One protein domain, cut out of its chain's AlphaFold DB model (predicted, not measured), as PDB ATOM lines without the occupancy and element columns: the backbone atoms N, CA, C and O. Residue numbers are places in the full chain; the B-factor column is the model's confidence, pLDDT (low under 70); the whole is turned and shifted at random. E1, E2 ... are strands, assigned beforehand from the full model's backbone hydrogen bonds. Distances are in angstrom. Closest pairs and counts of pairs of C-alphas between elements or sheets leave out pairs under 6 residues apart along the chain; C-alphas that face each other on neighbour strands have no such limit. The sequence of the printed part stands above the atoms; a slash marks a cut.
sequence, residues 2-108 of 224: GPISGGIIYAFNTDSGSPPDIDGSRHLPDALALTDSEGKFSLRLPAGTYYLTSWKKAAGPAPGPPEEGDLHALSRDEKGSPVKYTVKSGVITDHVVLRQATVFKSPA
ATOM      1  N   GLY A   2      52.081  22.108 -11.202       66.62
ATOM      2  CA  GLY A   2      51.162  23.221 -11.473       66.62
ATOM      3  C   GLY A   2      50.809  23.337 -12.965       66.62
ATOM      4  O   GLY A   2      51.274  22.508 -13.753       66.62
ATOM      5  N   PRO A   3      49.999  24.335 -13.359       77.38
ATOM      6  CA  PRO A   3      49.665  24.585 -14.761       77.38
ATOM      7  C   PRO A   3      50.918  24.737 -15.640       77.38
ATOM      8  O   PRO A   3      51.933  25.288 -15.211       77.38
ATOM      9  N   ILE A   4      50.852  24.225 -16.873       78.94
ATOM     10  CA  ILE A   4      51.971  24.248 -17.819       78.94
ATOM     11  C   ILE A   4      51.837  25.455 -18.747       78.94
ATOM     12  O   ILE A   4      51.058  25.430 -19.700       78.94
ATOM     13  N   SER A   5      52.646  26.483 -18.503       84.00
ATOM     14  CA  SER A   5      52.833  27.595 -19.436       84.00
ATOM     15  C   SER A   5      53.767  27.231 -20.591       84.00
ATOM     16  O   SER A   5      54.661  26.380 -20.437       84.00
ATOM     17  N   GLY A   6      53.559  27.882 -21.743       82.69
ATOM     18  CA  GLY A   6      54.375  27.698 -22.949       82.69
ATOM     19  C   GLY A   6      54.263  26.302 -23.567       82.69
ATOM     20  O   GLY A   6      55.163  25.865 -24.279       82.69
ATOM     21  N   GLY A   7      53.192  25.578 -23.245       89.50
ATOM     22  CA  GLY A   7      52.815  24.349 -23.924       89.50
ATOM     23  C   GLY A   7      52.116  24.648 -25.247       89.50
ATOM     24  O   GLY A   7      51.665  25.763 -25.499       89.50
ATOM     25  N   ILE A   8      52.010  23.633 -26.088       91.25
ATOM     26  CA  ILE A   8      51.288  23.653 -27.354       91.25
ATOM     27  C   ILE A   8      50.190  22.605 -27.250       91.25
ATOM     28  O   ILE A   8      50.481  21.437 -26.995       91.25
ATOM     29  N   ILE A   9      48.942  23.012 -27.436       92.56
ATOM     30  CA  ILE A   9      47.815  22.101 -27.603       92.56
ATOM     31  C   ILE A   9      47.637  21.834 -29.085       92.56
ATOM     32  O   ILE A   9      47.562  22.776 -29.871       92.56
ATOM     33  N   TYR A  10      47.528  20.565 -29.450       92.56
ATOM     34  CA  TYR A  10      47.213  20.120 -30.797       92.56
ATOM     35  C   TYR A  10      45.845  19.453 -30.828       92.56
ATOM     36  O   TYR A  10      45.526  18.639 -29.958       92.56
ATOM     37  N   ALA A  11      45.069  19.765 -31.861       93.69
ATOM     38  CA  ALA A  11      43.811  19.099 -32.157       93.69
ATOM     39  C   ALA A  11      43.947  18.205 -33.388       93.69
ATOM     40  O   ALA A  11      44.491  18.631 -34.407       93.69
ATOM     41  N   PHE A  12      43.423  16.987 -33.290       93.62
ATOM     42  CA  PHE A  12      43.409  15.992 -34.362       93.62
ATOM     43  C   PHE A  12      41.971  15.563 -34.594       93.62
ATOM     44  O   PHE A  12      41.339  15.037 -33.678       93.62
ATOM     45  N   ASN A  13      41.439  15.826 -35.780       93.69
ATOM     46  CA  ASN A  13      40.110  15.383 -36.169       93.69
ATOM     47  C   ASN A  13      40.090  13.848 -36.213       93.69
ATOM     48  O   ASN A  13      40.998  13.231 -36.766       93.69
ATOM     49  N   THR A  14      39.063  13.231 -35.631       92.88
ATOM     50  CA  THR A  14      38.904  11.769 -35.628       92.88
ATOM     51  C   THR A  14      38.723  11.176 -37.021       92.88
ATOM     52  O   THR A  14      38.942   9.985 -37.199       92.88
ATOM     53  N   ASP A  15      38.324  11.991 -37.995       90.50
ATOM     54  CA  ASP A  15      38.196  11.578 -39.394       90.50
ATOM     55  C   ASP A  15      39.563  11.526 -40.101       90.50
ATOM     56  O   ASP A  15      39.696  10.887 -41.140       90.50
ATOM     57  N   SER A  16      40.587  12.183 -39.537       84.81
ATOM     58  CA  SER A  16      41.957  12.188 -40.067       84.81
ATOM     59  C   SER A  16      42.763  10.949 -39.665       84.81
ATOM     60  O   SER A  16      43.836  10.729 -40.230       84.81
ATOM     61  N   GLY A  17      42.293  10.169 -38.686       85.75
ATOM     62  CA  GLY A  17      42.957   8.941 -38.259       85.75
ATOM     63  C   GLY A  17      42.759   8.586 -36.787       85.75
ATOM     64  O   GLY A  17      41.874   9.091 -36.086       85.75
ATOM     65  N   SER A  18      43.609   7.673 -36.333       87.44
ATOM     66  CA  SER A  18      43.646   7.159 -34.966       87.44
ATOM     67  C   SER A  18      43.940   8.262 -33.932       87.44
ATOM     68  O   SER A  18      44.338   9.380 -34.260       87.44
ATOM     69  N   PRO A  19      43.779   7.998 -32.624       87.25
ATOM     70  CA  PRO A  19      44.351   8.875 -31.611       87.25
ATOM     71  C   PRO A  19      45.864   9.045 -31.843       87.25
ATOM     72  O   PRO A  19      46.538   8.054 -32.130       87.25
ATOM     73  N   PRO A  20      46.421  10.259 -31.676       84.19
ATOM     74  CA  PRO A  20      47.853  10.532 -31.823       84.19
ATOM     75  C   PRO A  20      48.641   9.955 -30.634       84.19
ATOM     76  O   PRO A  20      49.103  10.680 -29.750       84.19
ATOM     77  N   ASP A  21      48.735   8.630 -30.573       79.69
ATOM     78  CA  ASP A  21      49.541   7.924 -29.583       79.69
ATOM     79  C   ASP A  21      51.018   7.922 -29.998       79.69
ATOM     80  O   ASP A  21      51.346   7.944 -31.184       79.69
ATOM     81  N   ILE A  22      51.920   7.875 -29.017       77.31
ATOM     82  CA  ILE A  22      53.373   7.902 -29.241       77.31
ATOM     83  C   ILE A  22      53.802   6.736 -30.144       77.31
ATOM     84  O   ILE A  22      54.611   6.915 -31.048       77.31
ATOM     85  N   ASP A  23      53.213   5.559 -29.945       78.06
ATOM     86  CA  ASP A  23      53.512   4.369 -30.744       78.06
ATOM     87  C   ASP A  23      52.585   4.198 -31.959       78.06
ATOM     88  O   ASP A  23      52.709   3.209 -32.685       78.06
ATOM     89  N   GLY A  24      51.647   5.119 -32.177       82.31
ATOM     90  CA  GLY A  24      50.631   5.040 -33.224       82.31
ATOM     91  C   GLY A  24      51.065   5.626 -34.569       82.31
ATOM     92  O   GLY A  24      52.229   5.971 -34.803       82.31
ATOM     93  N   SER A  25      50.093   5.736 -35.470       81.44
ATOM     94  CA  SER A  25      50.210   6.541 -36.683       81.44
ATOM     95  C   SER A  25      50.419   8.009 -36.310       81.44
ATOM     96  O   SER A  25      49.791   8.540 -35.394       81.44
ATOM     97  N   ARG A  26      51.338   8.683 -37.007       86.62
ATOM     98  CA  ARG A  26      51.653  10.096 -36.763       86.62
ATOM     99  C   ARG A  26      51.072  10.965 -37.861       86.62
ATOM    100  O   ARG A  26      51.796  11.420 -38.748       86.62
ATOM    101  N   HIS A  27      49.770  11.188 -37.790       87.69
ATOM    102  CA  HIS A  27      49.106  12.235 -38.560       87.69
ATOM    103  C   HIS A  27      49.446  13.620 -38.010       87.69
ATOM    104  O   HIS A  27      49.797  13.777 -36.839       87.69
ATOM    105  N   LEU A  28      49.377  14.636 -38.869       86.19
ATOM    106  CA  LEU A  28      49.647  16.019 -38.484       86.19
ATOM    107  C   LEU A  28      48.405  16.668 -37.851       86.19
ATOM    108  O   LEU A  28      47.289  16.434 -38.322       86.19
ATOM    109  N   PRO A  29      48.584  17.559 -36.862       89.88
ATOM    110  CA  PRO A  29      47.472  18.233 -36.204       89.88
ATOM    111  C   PRO A  29      46.698  19.134 -37.172       89.88
ATOM    112  O   PRO A  29      47.266  19.725 -38.092       89.88
ATOM    113  N   ASP A  30      45.389  19.243 -36.978       91.31
ATOM    114  CA  ASP A  30      44.495  20.100 -37.767       91.31
ATOM    115  C   ASP A  30      44.493  21.544 -37.279       91.31
ATOM    116  O   ASP A  30      44.283  22.469 -38.060       91.31
ATOM    117  N   ALA A  31      44.784  21.744 -35.996       91.38
ATOM    118  CA  ALA A  31      45.008  23.056 -35.421       91.38
ATOM    119  C   ALA A  31      45.934  22.964 -34.210       91.38
ATOM    120  O   ALA A  31      46.106  21.898 -33.610       91.38
ATOM    121  N   LEU A  32      46.494  24.111 -33.834       92.69
ATOM    122  CA  LEU A  32      47.301  24.255 -32.634       92.69
ATOM    123  C   LEU A  32      47.022  25.577 -31.920       92.69
ATOM    124  O   LEU A  32      46.604  26.552 -32.547       92.69
ATOM    125  N   ALA A  33      47.266  25.605 -30.613       91.88
ATOM    126  CA  ALA A  33      47.237  26.809 -29.791       91.88
ATOM    127  C   ALA A  33      48.327  26.738 -28.722       91.88
ATOM    128  O   ALA A  33      48.610  25.668 -28.190       91.88
ATOM    129  N   LEU A  34      48.918  27.882 -28.385       90.81
ATOM    130  CA  LEU A  34      49.824  27.977 -27.244       90.81
ATOM    131  C   LEU A  34      49.024  28.091 -25.944       90.81
ATOM    132  O   LEU A  34      47.953  28.702 -25.925       90.81
ATOM    133  N   THR A  35      49.562  27.532 -24.863       91.25
ATOM    134  CA  THR A  35      49.068  27.813 -23.517       91.25
ATOM    135  C   THR A  35      49.644  29.132 -23.004       91.25
ATOM    136  O   THR A  35      50.821  29.439 -23.220       91.25
ATOM    137  N   ASP A  36      48.821  29.915 -22.315       90.19
ATOM    138  CA  ASP A  36      49.237  31.161 -21.673       90.19
ATOM    139  C   ASP A  36      50.059  30.918 -20.390       90.19
ATOM    140  O   ASP A  36      50.420  29.786 -20.044       90.19
ATOM    141  N   SER A  37      50.391  31.989 -19.665       88.69
ATOM    142  CA  SER A  37      51.138  31.914 -18.402       88.69
ATOM    143  C   SER A  37      50.421  31.121 -17.305       88.69
ATOM    144  O   SER A  37      51.079  30.629 -16.390       88.69
ATOM    145  N   GLU A  38      49.099  30.973 -17.396       88.62
ATOM    146  CA  GLU A  38      48.260  30.200 -16.474       88.62
ATOM    147  C   GLU A  38      47.963  28.786 -16.999       88.62
ATOM    148  O   GLU A  38      47.228  28.028 -16.363       88.62
ATOM    149  N   GLY A  39      48.533  28.404 -18.145       88.25
ATOM    150  CA  GLY A  39      48.308  27.110 -18.783       88.25
ATOM    151  C   GLY A  39      46.955  26.981 -19.488       88.25
ATOM    152  O   GLY A  39      46.577  25.867 -19.858       88.25
ATOM    153  N   LYS A  40      46.218  28.079 -19.683       90.75
ATOM    154  CA  LYS A  40      44.947  28.092 -20.418       90.75
ATOM    155  C   LYS A  40      45.208  28.221 -21.912       90.75
ATOM    156  O   LYS A  40      46.221  28.765 -22.337       90.75
ATOM    157  N   PHE A  41      44.282  27.724 -22.720       91.38
ATOM    158  CA  PHE A  41      44.355  27.796 -24.176       91.38
ATOM    159  C   PHE A  41      42.962  28.003 -24.768       91.38
ATOM    160  O   PHE A  41      41.952  27.722 -24.128       91.38
ATOM    161  N   SER A  42      42.919  28.462 -26.017       90.56
ATOM    162  CA  SER A  42      41.695  28.559 -26.807       90.56
ATOM    163  C   SER A  42      41.993  28.160 -28.248       90.56
ATOM    164  O   SER A  42      42.922  28.683 -28.860       90.56
ATOM    165  N   LEU A  43      41.183  27.257 -28.800       90.88
ATOM    166  CA  LEU A  43      41.276  26.780 -30.179       90.88
ATOM    167  C   LEU A  43      39.998  27.139 -30.936       90.88
ATOM    168  O   LEU A  43      38.896  26.878 -30.460       90.88
ATOM    169  N   ARG A  44      40.144  27.700 -32.138       90.69
ATOM    170  CA  ARG A  44      39.041  27.815 -33.098       90.69
ATOM    171  C   ARG A  44      39.120  26.627 -34.041       90.69
ATOM    172  O   ARG A  44      40.100  26.493 -34.767       90.69
ATOM    173  N   LEU A  45      38.103  25.778 -34.005       92.44
ATOM    174  CA  LEU A  45      38.038  24.547 -34.783       92.44
ATOM    175  C   LEU A  45      36.761  24.539 -35.629       92.44
ATOM    176  O   LEU A  45      35.735  25.062 -35.180       92.44
ATOM    177  N   PRO A  46      36.793  23.942 -36.831       93.62
ATOM    178  CA  PRO A  46      35.578  23.524 -37.515       93.62
ATOM    179  C   PRO A  46      34.711  22.619 -36.627       93.62
ATOM    180  O   PRO A  46      35.187  22.008 -35.669       93.62
ATOM    181  N   ALA A  47      33.422  22.518 -36.955       93.31
ATOM    182  CA  ALA A  47      32.565  21.531 -36.311       93.31
ATOM    183  C   ALA A  47      33.071  20.117 -36.642       93.31
ATOM    184  O   ALA A  47      33.395  19.829 -37.793       93.31
ATOM    185  N   GLY A  48      33.138  19.250 -35.637       94.31
ATOM    186  CA  GLY A  48      33.740  17.928 -35.775       94.31
ATOM    187  C   GLY A  48      34.027  17.280 -34.430       94.31
ATOM    188  O   GLY A  48      33.652  17.804 -33.377       94.31
ATOM    189  N   THR A  49      34.697  16.132 -34.463       94.56
ATOM    190  CA  THR A  49      35.143  15.425 -33.260       94.56
ATOM    191  C   THR A  49      36.662  15.358 -33.255       94.56
ATOM    192  O   THR A  49      37.269  15.055 -34.276       94.56
ATOM    193  N   TYR A  50      37.276  15.652 -32.112       94.31
ATOM    194  CA  TYR A  50      38.721  15.824 -32.009       94.31
ATOM    195  C   TYR A  50      39.319  15.055 -30.831       94.31
ATOM    196  O   TYR A  50      38.743  15.011 -29.743       94.31
ATOM    197  N   TYR A  51      40.520  14.520 -31.032       94.12
ATOM    198  CA  TYR A  51      41.462  14.198 -29.965       94.12
ATOM    199  C   TYR A  51      42.338  15.418 -29.669       94.12
ATOM    200  O   TYR A  51      42.676  16.177 -30.579       94.12
ATOM    201  N   LEU A  52      42.736  15.587 -28.407       93.44
ATOM    202  CA  LEU A  52      43.632  16.666 -27.986       93.44
ATOM    203  C   LEU A  52      44.903  16.107 -27.348       93.44
ATOM    204  O   LEU A  52      44.822  15.279 -26.436       93.44
ATOM    205  N   THR A  53      46.060  16.609 -27.779       91.75
ATOM    206  CA  THR A  53      47.343  16.398 -27.091       91.75
ATOM    207  C   THR A  53      47.957  17.720 -26.667       91.75
ATOM    208  O   THR A  53      47.670  18.769 -27.242       91.75
ATOM    209  N   SER A  54      48.817  17.674 -25.657       90.81
ATOM    210  CA  SER A  54      49.668  18.787 -25.260       90.81
ATOM    211  C   SER A  54      51.125  18.390 -25.365       90.81
ATOM    212  O   SER A  54      51.492  17.309 -24.901       90.81
ATOM    213  N   TRP A  55      51.951  19.300 -25.864       89.81
ATOM    214  CA  TRP A  55      53.399  19.177 -25.828       89.81
ATOM    215  C   TRP A  55      54.014  20.387 -25.150       89.81
ATOM    216  O   TRP A  55      53.626  21.517 -25.430       89.81
ATOM    217  N   LYS A  56      55.008  20.180 -24.293       89.62
ATOM    218  CA  LYS A  56      55.894  21.249 -23.842       89.62
ATOM    219  C   LYS A  56      57.294  20.938 -24.321       89.62
ATOM    220  O   LYS A  56      57.921  20.002 -23.834       89.62
ATOM    221  N   LYS A  57      57.764  21.759 -25.248       87.25
ATOM    222  CA  LYS A  57      59.123  21.686 -25.754       87.25
ATOM    223  C   LYS A  57      60.138  21.980 -24.655       87.25
ATOM    224  O   LYS A  57      60.013  23.004 -23.977       87.25
ATOM    225  N   ALA A  58      61.155  21.136 -24.508       85.31
ATOM    226  CA  ALA A  58      62.254  21.389 -23.574       85.31
ATOM    227  C   ALA A  58      63.066  22.635 -23.981       85.31
ATOM    228  O   ALA A  58      63.453  23.430 -23.126       85.31
ATOM    229  N   ALA A  59      63.252  22.844 -25.288       80.75
ATOM    230  CA  ALA A  59      64.001  23.964 -25.866       80.75
ATOM    231  C   ALA A  59      63.190  25.273 -26.032       80.75
ATOM    232  O   ALA A  59      63.721  26.260 -26.535       80.75
ATOM    233  N   GLY A  60      61.920  25.302 -25.612       75.81
ATOM    234  CA  GLY A  60      61.021  26.456 -25.773       75.81
ATOM    235  C   GLY A  60      59.966  26.279 -26.878       75.81
ATOM    236  O   GLY A  60      60.065  25.357 -27.684       75.81
ATOM    237  N   PRO A  61      58.911  27.118 -26.905       70.81
ATOM    238  CA  PRO A  61      57.690  26.864 -27.671       70.81
ATOM    239  C   PRO A  61      57.912  26.999 -29.184       70.81
ATOM    240  O   PRO A  61      57.754  28.073 -29.758       70.81
ATOM    241  N   ALA A  62      58.249  25.888 -29.835       73.81
ATOM    242  CA  ALA A  62      58.360  25.780 -31.284       73.81
ATOM    243  C   ALA A  62      57.425  24.675 -31.806       73.81
ATOM    244  O   ALA A  62      57.467  23.549 -31.291       73.81
ATOM    245  N   PRO A  63      56.585  24.958 -32.822       68.75
ATOM    246  CA  PRO A  63      55.844  23.923 -33.529       68.75
ATOM    247  C   PRO A  63      56.803  22.923 -34.170       68.75
ATOM    248  O   PRO A  63      57.845  23.296 -34.705       68.75
ATOM    249  N   GLY A  64      56.436  21.650 -34.140       71.75
ATOM    250  CA  GLY A  64      57.266  20.592 -34.695       71.75
ATOM    251  C   GLY A  64      57.035  19.256 -34.002       71.75
ATOM    252  O   GLY A  64      56.316  19.191 -32.998       71.75
ATOM    253  N   PRO A  65      57.644  18.184 -34.526       74.19
ATOM    254  CA  PRO A  65      57.545  16.861 -33.946       74.19
ATOM    255  C   PRO A  65      58.235  16.866 -32.583       74.19
ATOM    256  O   PRO A  65      59.139  17.675 -32.357       74.19
ATOM    257  N   PRO A  66      57.825  15.988 -31.666       79.19
ATOM    258  CA  PRO A  66      58.413  15.930 -30.341       79.19
ATOM    259  C   PRO A  66      59.868  15.469 -30.361       79.19
ATOM    260  O   PRO A  66      60.283  14.698 -31.226       79.19
ATOM    261  N   GLU A  67      60.629  15.947 -29.388       82.44
ATOM    262  CA  GLU A  67      62.034  15.627 -29.166       82.44
ATOM    263  C   GLU A  67      62.219  15.015 -27.777       82.44
ATOM    264  O   GLU A  67      61.404  15.228 -26.877       82.44
ATOM    265  N   GLU A  68      63.282  14.223 -27.615       86.12
ATOM    266  CA  GLU A  68      63.651  13.631 -26.325       86.12
ATOM    267  C   GLU A  68      63.645  14.687 -25.215       86.12
ATOM    268  O   GLU A  68      64.285  15.733 -25.329       86.12
ATOM    269  N   GLY A  69      62.918  14.406 -24.133       87.62
ATOM    270  CA  GLY A  69      62.787  15.331 -23.009       87.62
ATOM    271  C   GLY A  69      61.575  16.267 -23.066       87.62
ATOM    272  O   GLY A  69      61.242  16.855 -22.035       87.62
ATOM    273  N   ASP A  70      60.882  16.384 -24.202       90.44
ATOM    274  CA  ASP A  70      59.626  17.138 -24.287       90.44
ATOM    275  C   ASP A  70      58.576  16.540 -23.342       90.44
ATOM    276  O   ASP A  70      58.507  15.329 -23.162       90.44
ATOM    277  N   LEU A  71      57.710  17.359 -22.745       90.31
ATOM    278  CA  LEU A  71      56.552  16.825 -22.022       90.31
ATOM    279  C   LEU A  71      55.415  16.563 -23.001       90.31
ATOM    280  O   LEU A  71      55.120  17.422 -23.825       90.31
ATOM    281  N   HIS A  72      54.737  15.430 -22.865       89.81
ATOM    282  CA  HIS A  72      53.592  15.030 -23.675       89.81
ATOM    283  C   HIS A  72      52.408  14.623 -22.805       89.81
ATOM    284  O   HIS A  72      52.585  13.893 -21.836       89.81
ATOM    285  N   ALA A  73      51.193  14.999 -23.195       90.19
ATOM    286  CA  ALA A  73      49.979  14.364 -22.692       90.19
ATOM    287  C   ALA A  73      48.972  14.167 -23.826       90.19
ATOM    288  O   ALA A  73      48.671  15.116 -24.545       90.19
ATOM    289  N   LEU A  74      48.398  12.970 -23.932       90.62
ATOM    290  CA  LEU A  74      47.155  12.739 -24.670       90.62
ATOM    291  C   LEU A  74      45.999  12.829 -23.679       90.62
ATOM    292  O   LEU A  74      46.075  12.235 -22.602       90.62
ATOM    293  N   SER A  75      44.932  13.547 -24.032       90.50
ATOM    294  CA  SER A  75      43.751  13.593 -23.174       90.50
ATOM    295  C   SER A  75      43.108  12.212 -23.067       90.50
ATOM    296  O   SER A  75      42.734  11.610 -24.078       90.50
ATOM    297  N   ARG A  76      42.987  11.709 -21.838       90.25
ATOM    298  CA  ARG A  76      42.480  10.373 -21.526       90.25
ATOM    299  C   ARG A  76      41.418  10.445 -20.430       90.25
ATOM    300  O   ARG A  76      41.465  11.330 -19.576       90.25
ATOM    301  N   ASP A  77      40.450   9.536 -20.491       88.69
ATOM    302  CA  ASP A  77      39.449   9.353 -19.444       88.69
ATOM    303  C   ASP A  77      40.057   8.656 -18.213       88.69
ATOM    304  O   ASP A  77      41.236   8.293 -18.194       88.69
ATOM    305  N   GLU A  78      39.253   8.444 -17.173       85.62
ATOM    306  CA  GLU A  78      39.694   7.777 -15.937       85.62
ATOM    307  C   GLU A  78      40.190   6.338 -16.162       85.62
ATOM    308  O   GLU A  78      40.925   5.801 -15.335       85.62
ATOM    309  N   LYS A  79      39.818   5.713 -17.285       87.69
ATOM    310  CA  LYS A  79      40.245   4.366 -17.683       87.69
ATOM    311  C   LYS A  79      41.483   4.390 -18.584       87.69
ATOM    312  O   LYS A  79      41.938   3.332 -19.009       87.69
ATOM    313  N   GLY A  80      42.026   5.567 -18.893       86.56
ATOM    314  CA  GLY A  80      43.177   5.737 -19.776       86.56
ATOM    315  C   GLY A  80      42.837   5.730 -21.272       86.56
ATOM    316  O   GLY A  80      43.752   5.742 -22.100       86.56
ATOM    317  N   SER A  81      41.558   5.731 -21.653       89.56
ATOM    318  CA  SER A  81      41.142   5.741 -23.062       89.56
ATOM    319  C   SER A  81      41.162   7.162 -23.634       89.56
ATOM    320  O   SER A  81      40.754   8.088 -22.932       89.56
ATOM    321  N   PRO A  82      41.609   7.379 -24.887       91.19
ATOM    322  CA  PRO A  82      41.614   8.708 -25.498       91.19
ATOM    323  C   PRO A  82      40.219   9.352 -25.537       91.19
ATOM    324  O   PRO A  82      39.267   8.753 -26.042       91.19
ATOM    325  N   VAL A  83      40.105  10.585 -25.039       91.94
ATOM    326  CA  VAL A  83      38.832  11.327 -25.000       91.94
ATOM    327  C   VAL A  83      38.558  11.990 -26.344       91.94
ATOM    328  O   VAL A  83      39.433  12.636 -26.920       91.94
ATOM    329  N   LYS A  84      37.313  11.873 -26.810       93.06
ATOM    330  CA  LYS A  84      36.792  12.577 -27.984       93.06
ATOM    331  C   LYS A  84      36.051  13.841 -27.554       93.06
ATOM    332  O   LYS A  84      35.136  13.770 -26.736       93.06
ATOM    333  N   TYR A  85      36.407  14.976 -28.142       92.06
ATOM    334  CA  TYR A  85      35.768  16.268 -27.905       92.06
ATOM    335  C   TYR A  85      34.968  16.690 -29.130       92.06
ATOM    336  O   TYR A  85      35.528  16.847 -30.212       92.06
ATOM    337  N   THR A  86      33.663  16.895 -28.965       92.62
ATOM    338  CA  THR A  86      32.802  17.388 -30.045       92.62
ATOM    339  C   THR A  86      32.776  18.914 -30.046       92.62
ATOM    340  O   THR A  86      32.415  19.544 -29.049       92.62
ATOM    341  N   VAL A  87      33.116  19.506 -31.186       91.56
ATOM    342  CA  VAL A  87      32.999  20.940 -31.461       91.56
ATOM    343  C   VAL A  87      31.759  21.168 -32.316       91.56
ATOM    344  O   VAL A  87      31.557  20.495 -33.329       91.56
ATOM    345  N   LYS A  88      30.924  22.129 -31.917       90.75
ATOM    346  CA  LYS A  88      29.739  22.562 -32.669       90.75
ATOM    347  C   LYS A  88      29.926  24.000 -33.140       90.75
ATOM    348  O   LYS A  88      30.559  24.802 -32.462       90.75
ATOM    349  N   SER A  89      29.349  24.328 -34.294       90.12
ATOM    350  CA  SER A  89      29.426  25.684 -34.848       90.12
ATOM    351  C   SER A  89      28.835  26.711 -33.877       90.12
ATOM    352  O   SER A  89      27.732  26.515 -33.370       90.12
ATOM    353  N   GLY A  90      29.576  27.792 -33.617       86.38
ATOM    354  CA  GLY A  90      29.134  28.901 -32.765       86.38
ATOM    355  C   GLY A  90      29.059  28.599 -31.263       86.38
ATOM    356  O   GLY A  90      28.593  29.453 -30.513       86.38
ATOM    357  N   VAL A  91      29.508  27.423 -30.811       86.12
ATOM    358  CA  VAL A  91      29.478  27.017 -29.398       86.12
ATOM    359  C   VAL A  91      30.898  26.975 -28.841       86.12
ATOM    360  O   VAL A  91      31.788  26.383 -29.453       86.12
ATOM    361  N   ILE A  92      31.105  27.568 -27.664       81.81
ATOM    362  CA  ILE A  92      32.327  27.363 -26.885       81.81
ATOM    363  C   ILE A  92      32.150  26.062 -26.096       81.81
ATOM    364  O   ILE A  92      31.191  25.899 -25.346       81.81
ATOM    365  N   THR A  93      33.045  25.098 -26.312       73.44
ATOM    366  CA  THR A  93      33.085  23.865 -25.518       73.44
ATOM    367  C   THR A  93      33.969  24.132 -24.304       73.44
ATOM    368  O   THR A  93      35.192  24.153 -24.421       73.44
ATOM    369  N   ASP A  94      33.346  24.408 -23.158       63.06
ATOM    370  CA  ASP A  94      33.934  25.347 -22.198       63.06
ATOM    371  C   ASP A  94      35.190  24.884 -21.441       63.06
ATOM    372  O   ASP A  94      36.025  25.732 -21.142       63.06
ATOM    373  N   HIS A  95      35.423  23.595 -21.147       70.56
ATOM    374  CA  HIS A  95      36.607  23.229 -20.346       70.56
ATOM    375  C   HIS A  95      37.184  21.849 -20.666       70.56
ATOM    376  O   HIS A  95      36.617  20.815 -20.313       70.56
ATOM    377  N   VAL A  96      38.380  21.838 -21.262       80.12
ATOM    378  CA  VAL A  96      39.214  20.641 -21.383       80.12
ATOM    379  C   VAL A  96      40.457  20.792 -20.518       80.12
ATOM    380  O   VAL A  96      41.187  21.773 -20.636       80.12
ATOM    381  N   VAL A  97      40.719  19.801 -19.666       81.75
ATOM    382  CA  VAL A  97      41.932  19.745 -18.846       81.75
ATOM    383  C   VAL A  97      42.748  18.532 -19.261       81.75
ATOM    384  O   VAL A  97      42.351  17.400 -18.991       81.75
ATOM    385  N   LEU A  98      43.906  18.767 -19.876       83.06
ATOM    386  CA  LEU A  98      44.887  17.715 -20.121       83.06
ATOM    387  C   LEU A  98      45.719  17.514 -18.850       83.06
ATOM    388  O   LEU A  98      46.261  18.465 -18.286       83.06
ATOM    389  N   ARG A  99      45.781  16.271 -18.371       82.88
ATOM    390  CA  ARG A  99      46.494  15.881 -17.147       82.88
ATOM    391  C   ARG A  99      47.591  14.871 -17.477       82.88
ATOM    392  O   ARG A  99      47.625  14.332 -18.573       82.88
ATOM    393  N   GLN A 100      48.446  14.596 -16.490       81.12
ATOM    394  CA  GLN A 100      49.418  13.493 -16.528       81.12
ATOM    395  C   GLN A 100      50.434  13.591 -17.677       81.12
ATOM    396  O   GLN A 100      50.707  12.606 -18.357       81.12
ATOM    397  N   ALA A 101      51.019  14.774 -17.876       84.00
ATOM    398  CA  ALA A 101      52.101  14.910 -18.840       84.00
ATOM    399  C   ALA A 101      53.309  14.046 -18.441       84.00
ATOM    400  O   ALA A 101      53.765  14.093 -17.294       84.00
ATOM    401  N   THR A 102      53.829  13.273 -19.388       86.62
ATOM    402  CA  THR A 102      55.008  12.420 -19.237       86.62
ATOM    403  C   THR A 102      56.154  12.950 -20.085       86.62
ATOM    404  O   THR A 102      55.944  13.667 -21.058       86.62
ATOM    405  N   VAL A 103      57.387  12.611 -19.709       87.75
ATOM    406  CA  VAL A 103      58.551  12.918 -20.544       87.75
ATOM    407  C   VAL A 103      58.513  12.012 -21.769       87.75
ATOM    408  O   VAL A 103      58.497  10.785 -21.643       87.75
ATOM    409  N   PHE A 104      58.499  12.625 -22.943       86.31
ATOM    410  CA  PHE A 104      58.609  11.956 -24.218       86.31
ATOM    411  C   PHE A 104      59.982  11.320 -24.337       86.31
ATOM    412  O   PHE A 104      61.015  11.974 -24.184       86.31
ATOM    413  N   LYS A 105      59.945  10.028 -24.639       83.12
ATOM    414  CA  LYS A 105      61.087   9.259 -25.095       83.12
ATOM    415  C   LYS A 105      60.744   8.775 -26.483       83.12
ATOM    416  O   LYS A 105      59.662   8.214 -26.669       83.12
ATOM    417  N   SER A 106      61.634   9.011 -27.436       73.75
ATOM    418  CA  SER A 106      61.457   8.536 -28.796       73.75
ATOM    419  C   SER A 106      61.330   7.018 -28.735       73.75
ATOM    420  O   SER A 106      62.279   6.341 -28.323       73.75
ATOM    421  N   PRO A 107      60.175   6.448 -29.105       72.44
ATOM    422  CA  PRO A 107      60.042   5.013 -29.068       72.44
ATOM    423  C   PRO A 107      60.935   4.425 -30.158       72.44
ATOM    424  O   PRO A 107      61.082   4.976 -31.254       72.44
ATOM    425  N   ALA A 108      61.500   3.253 -29.884       67.94
ATOM    426  CA  ALA A 108      61.904   2.384 -30.974       67.94
ATOM    427  C   ALA A 108      60.606   1.989 -31.683       67.94
ATOM    428  O   ALA A 108      59.855   1.179 -31.145       67.94
TER     429      ALA A 108
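AT A GLANCE: This is residues 2 to 108 of the 224 residues of an uncharacterized protein of Geobacteraceae bacterium (UniProt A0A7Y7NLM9). A little regular structure makes one strongly twisted antiparallel sheet among long loops: E3 runs through its middle, E1 then E2 lie on one side, and E4 and E5 sit beside E3's two ends on the other. Residues 88 to 108 fold back from E5 to pair briefly with E4. The printed part has 107 residues, 26 in five named strands, E1 to E5, with no named helix: all strand, compact, radius of gyration of the C-alphas 13.2 A, spans 37 by 31 by 27 A.

IN THESE COORDINATES: E1, residues 8 to 13, begins at C-alpha (51.288, 23.653, -27.354) and spans 16.5 A. E2 is 31 to 34, E3 48 to 56 at 25.4 A, E4 71 to 74, and E5 85 to 87, ending at (32.999, 20.940, -31.461).

HOW THE PARTS SIT: Hairpin E1 and E2 has N 9 and O 33 at 2.8 A. E1 and E3 have N 8 and O 55 at 2.7 A. Hairpin E3 and E4 has N 54 and O 73 at 2.8 A; E3 and E5 have N 50 and O 85 at 2.8 A. E4 and E5 are apart.

THE WHOLE: The C-alphas of Gly 90 and Ala 108, the farthest apart, are 42.2 A apart. The printed part has no cut. The links E1 to E2, E2 to E3 and E3 to E4 are long. Residues 2, 63, 94 and 108 have pLDDT under 70.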